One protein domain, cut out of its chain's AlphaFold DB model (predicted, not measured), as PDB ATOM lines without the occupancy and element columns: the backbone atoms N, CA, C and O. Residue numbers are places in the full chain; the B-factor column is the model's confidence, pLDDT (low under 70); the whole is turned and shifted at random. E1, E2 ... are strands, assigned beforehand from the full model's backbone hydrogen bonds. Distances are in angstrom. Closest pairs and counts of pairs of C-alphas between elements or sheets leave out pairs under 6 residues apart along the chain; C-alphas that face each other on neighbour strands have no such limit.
ATOM      1  N   SER A 148     172.282 293.182 256.517       86.06
ATOM      2  CA  SER A 148     171.643 293.621 255.284       86.06
ATOM      3  C   SER A 148     170.337 292.877 255.039       86.06
ATOM      4  O   SER A 148     170.138 291.747 255.491       86.06
ATOM      5  N   VAL A 149     169.439 293.536 254.313       88.38
ATOM      6  CA  VAL A 149     168.202 292.950 253.803       88.38
ATOM      7  C   VAL A 149     168.168 293.224 252.308       88.38
ATOM      8  O   VAL A 149     168.311 294.373 251.887       88.38
ATOM      9  N   ILE A 150     168.032 292.166 251.516       92.25
ATOM     10  CA  ILE A 150     167.967 292.213 250.056       92.25
ATOM     11  C   ILE A 150     166.567 291.771 249.642       92.25
ATOM     12  O   ILE A 150     166.075 290.753 250.129       92.25
ATOM     13  N   LEU A 151     165.933 292.529 248.750       92.88
ATOM     14  CA  LEU A 151     164.690 292.117 248.106       92.88
ATOM     15  C   LEU A 151     165.025 291.229 246.906       92.88
ATOM     16  O   LEU A 151     165.776 291.635 246.022       92.88
ATOM     17  N   GLU A 152     164.494 290.011 246.913       94.62
ATOM     18  CA  GLU A 152     164.531 289.097 245.773       94.62
ATOM     19  C   GLU A 152     163.175 289.118 245.070       94.62
ATOM     20  O   GLU A 152     162.134 289.180 245.728       94.62
ATOM     21  N   GLU A 153     163.200 289.049 243.741       95.06
ATOM     22  CA  GLU A 153     162.017 289.095 242.881       95.06
ATOM     23  C   GLU A 153     161.976 287.841 241.999       95.06
ATOM     24  O   GLU A 153     163.008 287.401 241.486       95.06
ATOM     25  N   GLU A 154     160.789 287.260 241.830       94.19
ATOM     26  CA  GLU A 154     160.554 286.094 240.977       94.19
ATOM     27  C   GLU A 154     159.208 286.221 240.253       94.19
ATOM     28  O   GLU A 154     158.202 286.612 240.846       94.19
ATOM     29  N   ASP A 155     159.176 285.831 238.977       92.88
ATOM     30  CA  ASP A 155     157.944 285.744 238.196       92.88
ATOM     31  C   ASP A 155     157.473 284.292 238.135       92.88
ATOM     32  O   ASP A 155     158.128 283.434 237.538       92.88
ATOM     33  N   GLN A 156     156.299 284.017 238.701       91.75
ATOM     34  CA  GLN A 156     155.670 282.704 238.631       91.75
ATOM     35  C   GLN A 156     154.525 282.711 237.617       91.75
ATOM     36  O   GLN A 156     153.506 283.377 237.814       91.75
ATOM     37  N   GLU A 157     154.662 281.925 236.547       89.75
ATOM     38  CA  GLU A 157     153.598 281.725 235.562       89.75
ATOM     39  C   GLU A 157     152.751 280.491 235.905       89.75
ATOM     40  O   GLU A 157     153.253 279.376 236.049       89.75
ATOM     41  N   ILE A 158     151.440 280.690 236.019       89.69
ATOM     42  CA  ILE A 158     150.451 279.653 236.307       89.69
ATOM     43  C   ILE A 158     149.467 279.600 235.143       89.69
ATOM     44  O   ILE A 158     148.867 280.607 234.768       89.69
ATOM     45  N   VAL A 159     149.252 278.416 234.577       88.56
ATOM     46  CA  VAL A 159     148.191 278.222 233.585       88.56
ATOM     47  C   VAL A 159     146.848 278.180 234.316       88.56
ATOM     48  O   VAL A 159     146.570 277.223 235.033       88.56
ATOM     49  N   ILE A 160     146.016 279.208 234.129       90.00
ATOM     50  CA  ILE A 160     144.660 279.255 234.699       90.00
ATOM     51  C   ILE A 160     143.732 278.349 233.894       90.00
ATOM     52  O   ILE A 160     142.940 277.592 234.451       90.00
ATOM     53  N   SER A 161     143.804 278.444 232.566       84.19
ATOM     54  CA  SER A 161     142.954 277.666 231.675       84.19
ATOM     55  C   SER A 161     143.641 277.406 230.344       84.19
ATOM     56  O   SER A 161     144.431 278.210 229.844       84.19
ATOM     57  N   LYS A 162     143.320 276.254 229.758       85.38
ATOM     58  CA  LYS A 162     143.753 275.876 228.420       85.38
ATOM     59  C   LYS A 162     142.568 275.279 227.679       85.38
ATOM     60  O   LYS A 162     141.998 274.284 228.114       85.38
ATOM     61  N   THR A 163     142.217 275.889 226.560       84.56
ATOM     62  CA  THR A 163     141.226 275.393 225.605       84.56
ATOM     63  C   THR A 163     141.898 275.157 224.253       84.56
ATOM     64  O   THR A 163     143.074 275.473 224.069       84.56
ATOM     65  N   GLU A 164     141.162 274.613 223.284       80.12
ATOM     66  CA  GLU A 164     141.662 274.445 221.911       80.12
ATOM     67  C   GLU A 164     142.019 275.776 221.230       80.12
ATOM     68  O   GLU A 164     142.822 275.800 220.301       80.12
ATOM     69  N   LYS A 165     141.415 276.883 221.678       80.44
ATOM     70  CA  LYS A 165     141.537 278.199 221.040       80.44
ATOM     71  C   LYS A 165     142.368 279.182 221.849       80.44
ATOM     72  O   LYS A 165     142.952 280.084 221.265       80.44
ATOM     73  N   GLU A 166     142.441 279.010 223.163       83.19
ATOM     74  CA  GLU A 166     143.018 280.001 224.067       83.19
ATOM     75  C   GLU A 166     143.783 279.343 225.213       83.19
ATOM     76  O   GLU A 166     143.342 278.355 225.805       83.19
ATOM     77  N   LEU A 167     144.917 279.944 225.558       84.31
ATOM     78  CA  LEU A 167     145.661 279.693 226.782       84.31
ATOM     79  C   LEU A 167     145.596 280.951 227.645       84.31
ATOM     80  O   LEU A 167     146.079 282.004 227.231       84.31
ATOM     81  N   THR A 168     145.032 280.834 228.843       85.75
ATOM     82  CA  THR A 168     145.054 281.907 229.840       85.75
ATOM     83  C   THR A 168     146.121 281.593 230.875       85.75
ATOM     84  O   THR A 168     146.020 280.590 231.588       85.75
ATOM     85  N   THR A 169     147.134 282.448 230.972       87.25
ATOM     86  CA  THR A 169     148.174 282.365 231.999       87.25
ATOM     87  C   THR A 169     148.093 283.548 232.953       87.25
ATOM     88  O   THR A 169     147.755 284.669 232.575       87.25
ATOM     89  N   GLN A 170     148.359 283.282 234.223       88.31
ATOM     90  CA  GLN A 170     148.557 284.279 235.261       88.31
ATOM     91  C   GLN A 170     150.047 284.379 235.526       88.31
ATOM     92  O   GLN A 170     150.683 283.371 235.812       88.31
ATOM     93  N   ILE A 171     150.594 285.581 235.450       91.62
ATOM     94  CA  ILE A 171     151.965 285.868 235.850       91.62
ATOM     95  C   ILE A 171     151.873 286.593 237.184       91.62
ATOM     96  O   ILE A 171     151.344 287.704 237.252       91.62
ATOM     97  N   ASN A 172     152.330 285.935 238.242       92.25
ATOM     98  CA  ASN A 172     152.449 286.510 239.571       92.25
ATOM     99  C   ASN A 172     153.869 287.036 239.745       92.25
ATOM    100  O   ASN A 172     154.818 286.264 239.650       92.25
ATOM    101  N   HIS A 173     153.992 288.325 240.032       92.44
ATOM    102  CA  HIS A 173     155.244 288.931 240.456       92.44
ATOM    103  C   HIS A 173     155.343 288.765 241.974       92.44
ATOM    104  O   HIS A 173     154.521 289.309 242.725       92.44
ATOM    105  N   LEU A 174     156.302 287.956 242.409       94.25
ATOM    106  CA  LEU A 174     156.552 287.602 243.798       94.25
ATOM    107  C   LEU A 174     157.783 288.349 244.300       94.25
ATOM    108  O   LEU A 174     158.768 288.497 243.579       94.25
ATOM    109  N   VAL A 175     157.746 288.767 245.561       94.69
ATOM    110  CA  VAL A 175     158.916 289.299 246.261       94.69
ATOM    111  C   VAL A 175     159.127 288.568 247.575       94.69
ATOM    112  O   VAL A 175     158.175 288.081 248.190       94.69
ATOM    113  N   ARG A 176     160.374 288.502 248.029       95.31
ATOM    114  CA  ARG A 176     160.708 288.105 249.399       95.31
ATOM    115  C   ARG A 176     161.904 288.884 249.912       95.31
ATOM    116  O   ARG A 176     162.740 289.359 249.146       95.31
ATOM    117  N   GLU A 177     162.023 288.950 251.226       94.62
ATOM    118  CA  GLU A 177     163.203 289.473 251.891       94.62
ATOM    119  C   GLU A 177     164.187 288.346 252.186       94.62
ATOM    120  O   GLU A 177     163.863 287.368 252.864       94.62
ATOM    121  N   LYS A 178     165.425 288.530 251.746       95.00
ATOM    122  CA  LYS A 178     166.581 287.774 252.207       95.00
ATOM    123  C   LYS A 178     167.334 288.604 253.235       95.00
ATOM    124  O   LYS A 178     167.830 289.687 252.926       95.00
ATOM    125  N   ARG A 179     167.417 288.105 254.463       92.38
ATOM    126  CA  ARG A 179     167.943 288.831 255.620       92.38
ATOM    127  C   ARG A 179     169.230 288.182 256.114       92.38
ATOM    128  O   ARG A 179     169.228 287.022 256.525       92.38
ATOM    129  N   PHE A 180     170.310 288.952 256.123       89.00
ATOM    130  CA  PHE A 180     171.611 288.550 256.651       89.00
ATOM    131  C   PHE A 180     171.772 289.110 258.056       89.00
ATOM    132  O   PHE A 180     171.658 290.322 258.253       89.00
ATOM    133  N   ARG A 181     172.015 288.248 259.041       87.50
ATOM    134  CA  ARG A 181     172.175 288.654 260.441       87.50
ATOM    135  C   ARG A 181     173.639 288.878 260.805       87.50
ATOM    136  O   ARG A 181     174.553 288.471 260.092       87.50
ATOM    137  N   TYR A 182     173.870 289.556 261.927       79.31
ATOM    138  CA  TYR A 182     175.226 289.690 262.461       79.31
ATOM    139  C   TYR A 182     175.712 288.432 263.189       79.31
ATOM    140  O   TYR A 182     176.907 288.165 263.208       79.31
ATOM    141  N   ASP A 183     174.815 287.667 263.793       80.88
ATOM    142  CA  ASP A 183     175.142 286.518 264.636       80.88
ATOM    143  C   ASP A 183     175.064 285.165 263.917       80.88
ATOM    144  O   ASP A 183     175.371 284.143 264.520       80.88
ATOM    145  N   GLU A 184     174.677 285.156 262.642       83.94
ATOM    146  CA  GLU A 184     174.506 283.943 261.841       83.94
ATOM    147  C   GLU A 184     175.179 284.120 260.476       83.94
ATOM    148  O   GLU A 184     175.082 285.185 259.860       83.94
ATOM    149  N   ASP A 185     175.846 283.067 260.000       78.25
ATOM    150  CA  ASP A 185     176.480 283.055 258.677       78.25
ATOM    151  C   ASP A 185     175.470 282.774 257.553       78.25
ATOM    152  O   ASP A 185     175.663 283.197 256.409       78.25
ATOM    153  N   GLU A 186     174.378 282.072 257.866       88.81
ATOM    154  CA  GLU A 186     173.348 281.723 256.892       88.81
ATOM    155  C   GLU A 186     172.245 282.794 256.822       88.81
ATOM    156  O   GLU A 186     171.771 283.282 257.851       88.81
ATOM    157  N   PRO A 187     171.797 283.175 255.611       91.19
ATOM    158  CA  PRO A 187     170.693 284.107 255.463       91.19
ATOM    159  C   PRO A 187     169.361 283.445 255.821       91.19
ATOM    160  O   PRO A 187     169.081 282.306 255.447       91.19
ATOM    161  N   SER A 188     168.488 284.222 256.453       91.81
ATOM    162  CA  SER A 188     167.081 283.866 256.651       91.81
ATOM    163  C   SER A 188     166.215 284.467 255.543       91.81
ATOM    164  O   SER A 188     166.571 285.485 254.949       91.81
ATOM    165  N   TYR A 189     165.073 283.843 255.259       93.88
ATOM    166  CA  TYR A 189     164.167 284.264 254.190       93.88
ATOM    167  C   TYR A 189     162.765 284.505 254.741       93.88
ATOM    168  O   TYR A 189     162.281 283.733 255.571       93.88
ATOM    169  N   SER A 190     162.098 285.554 254.263       91.94
ATOM    170  CA  SER A 190     160.650 285.666 254.415       91.94
ATOM    171  C   SER A 190     159.937 284.688 253.478       91.94
ATOM    172  O   SER A 190     160.521 284.148 252.533       91.94
ATOM    173  N   ASN A 191     158.641 284.503 253.713       95.19
ATOM    174  CA  ASN A 191     157.782 283.869 252.720       95.19
ATOM    175  C   ASN A 191     157.723 284.736 251.451       95.19
ATOM    176  O   ASN A 191     157.891 285.955 251.525       95.19
ATOM    177  N   TRP A 192     157.478 284.094 250.309       95.75
ATOM    178  CA  TRP A 192     157.150 284.790 249.067       95.75
ATOM    179  C   TRP A 192     155.787 285.468 249.188       95.75
ATOM    180  O   TRP A 192     154.811 284.842 249.606       95.75
ATOM    181  N   GLU A 193     155.724 286.730 248.783       92.75
ATOM    182  CA  GLU A 193     154.507 287.534 248.770       92.75
ATOM    183  C   GLU A 193     154.220 288.027 247.350       92.75
ATOM    184  O   GLU A 193     155.089 288.575 246.673       92.75
ATOM    185  N   THR A 194     152.985 287.839 246.887       92.06
ATOM    186  CA  THR A 194     152.549 288.351 245.584       92.06
ATOM    187  C   THR A 194     152.295 289.848 245.674       92.06
ATOM    188  O   THR A 194     151.339 290.279 246.318       92.06
ATOM    189  N   VAL A 195     153.108 290.640 244.978       92.00
ATOM    190  CA  VAL A 195     152.949 292.103 244.927       92.00
ATOM    191  C   VAL A 195     152.082 292.551 243.764       92.00
ATOM    192  O   VAL A 195     151.398 293.568 243.851       92.00
ATOM    193  N   SER A 196     152.082 291.796 242.669       88.75
ATOM    194  CA  SER A 196     151.181 292.048 241.553       88.75
ATOM    195  C   SER A 196     150.933 290.785 240.745       88.75
ATOM    196  O   SER A 196     151.669 289.802 240.823       88.75
ATOM    197  N   SER A 197     149.847 290.803 239.984       86.88
ATOM    198  CA  SER A 197     149.459 289.687 239.141       86.88
ATOM    199  C   SER A 197     148.863 290.211 237.847       86.88
ATOM    200  O   SER A 197     148.018 291.108 237.869       86.88
ATOM    201  N   THR A 198     149.311 289.659 236.724       89.19
ATOM    202  CA  THR A 198     148.826 290.019 235.393       89.19
ATOM    203  C   THR A 198     148.341 288.777 234.667       89.19
ATOM    204  O   THR A 198     149.047 287.774 234.586       89.19
ATOM    205  N   THR A 199     147.150 288.850 234.084       89.19
ATOM    206  CA  THR A 199     146.613 287.778 233.245       89.19
ATOM    207  C   THR A 199     146.939 288.044 231.782       89.19
ATOM    208  O   THR A 199     146.682 289.133 231.267       89.19
ATOM    209  N   LYS A 200     147.483 287.041 231.096       86.44
ATOM    210  CA  LYS A 200     147.707 287.049 229.652       86.44
ATOM    211  C   LYS A 200     146.848 285.977 229.001       86.44
ATOM    212  O   LYS A 200     146.803 284.839 229.454       86.44
ATOM    213  N   VAL A 201     146.187 286.351 227.911       85.19
ATOM    214  CA  VAL A 201     145.456 285.419 227.053       85.19
ATOM    215  C   VAL A 201     146.225 285.303 225.749       85.19
ATOM    216  O   VAL A 201     146.505 286.305 225.090       85.19
ATOM    217  N   LYS A 202     146.607 284.079 225.395       86.38
ATOM    218  CA  LYS A 202     147.243 283.756 224.123       86.38
ATOM    219  C   LYS A 202     146.274 282.933 223.294       86.38
ATOM    220  O   LYS A 202     145.973 281.791 223.637       86.38
ATOM    221  N   GLU A 203     145.813 283.508 222.195       84.00
ATOM    222  CA  GLU A 203     145.014 282.791 221.209       84.00
ATOM    223  C   GLU A 203     145.917 281.859 220.394       84.00
ATOM    224  O   GLU A 203     146.980 282.252 219.897       84.00
ATOM    225  N   PHE A 204     145.514 280.598 220.264       73.56
ATOM    226  CA  PHE A 204     146.144 279.678 219.334       73.56
ATOM    227  C   PHE A 204     145.670 280.017 217.916       73.56
ATOM    228  O   PHE A 204     144.466 280.183 217.690       73.56
TER     229      PHE A 204
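AT A GLANCE: This is residues 148 to 204 of the 284 residues of the protein "AIG1 family protein, putative" of Entamoeba nuttalli (strain P19) (UniProt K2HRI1). A long, narrow, twisted ribbon of three strands: E1 and E2 run side by side as a long hairpin, and the shorter E3 lies along the other side of E2, beside its first part. Near the far end of E2 the long link folds back, and residues 188 to 189 pair with residues 178 to 179 of E2. The printed part has 57 residues and no named helix; E1, E2 and E3 follow each other along the chain and lie in that order in an antiparallel sheet, and the class is all strand, with strands holding 42 of the 42 residues in named elements. It is extended, a rod with a radius of gyration of the C-alphas of 16.7 A and spans of 56 by 15 by 13 A.

HOW THE PARTS SIT: E1, residues 148 to 162, and E2, residues 166 to 181, form a hairpin, antiparallel at 163 degrees. C-alphas 159 and 169 face each other at 4.4 A; N 154 and O 174 are within hydrogen-bond range at 2.9 A, as are N 174 and O 154 at 2.8 A. E2 and E3, residues 193 to 203, form another hairpin, antiparallel at 158 degrees. Here C-alphas 172 and 197 face each other at 4.4 A, and N 171 and O 198 are within hydrogen-bond range at 2.8 A. The three strands make a meander, each the antiparallel neighbour of the one before, with E1 and E3 as edge strands. E3 bends by 58 degrees at residue 196.

IN THESE COORDINATES: E1 begins at C-alpha 148, (171.643, 293.621, 255.284), and is 42.6 A long. E2 measures 47.4 A and ends at C-alpha 181, (172.175, 288.654, 260.441). E3 measures 29.5 A and ends at C-alpha 203, (145.014, 282.791, 221.209).

THE WHOLE: The two C-alphas farthest apart, those of Lys 165 and Asp 183, are 55.7 A apart. The link from E1 to E2 is tight, with 3 residues, and that from E2 to E3 is long, with 11. The printed part has no cut, and no printed residue is under 70 in pLDDT; its mean is 88.9.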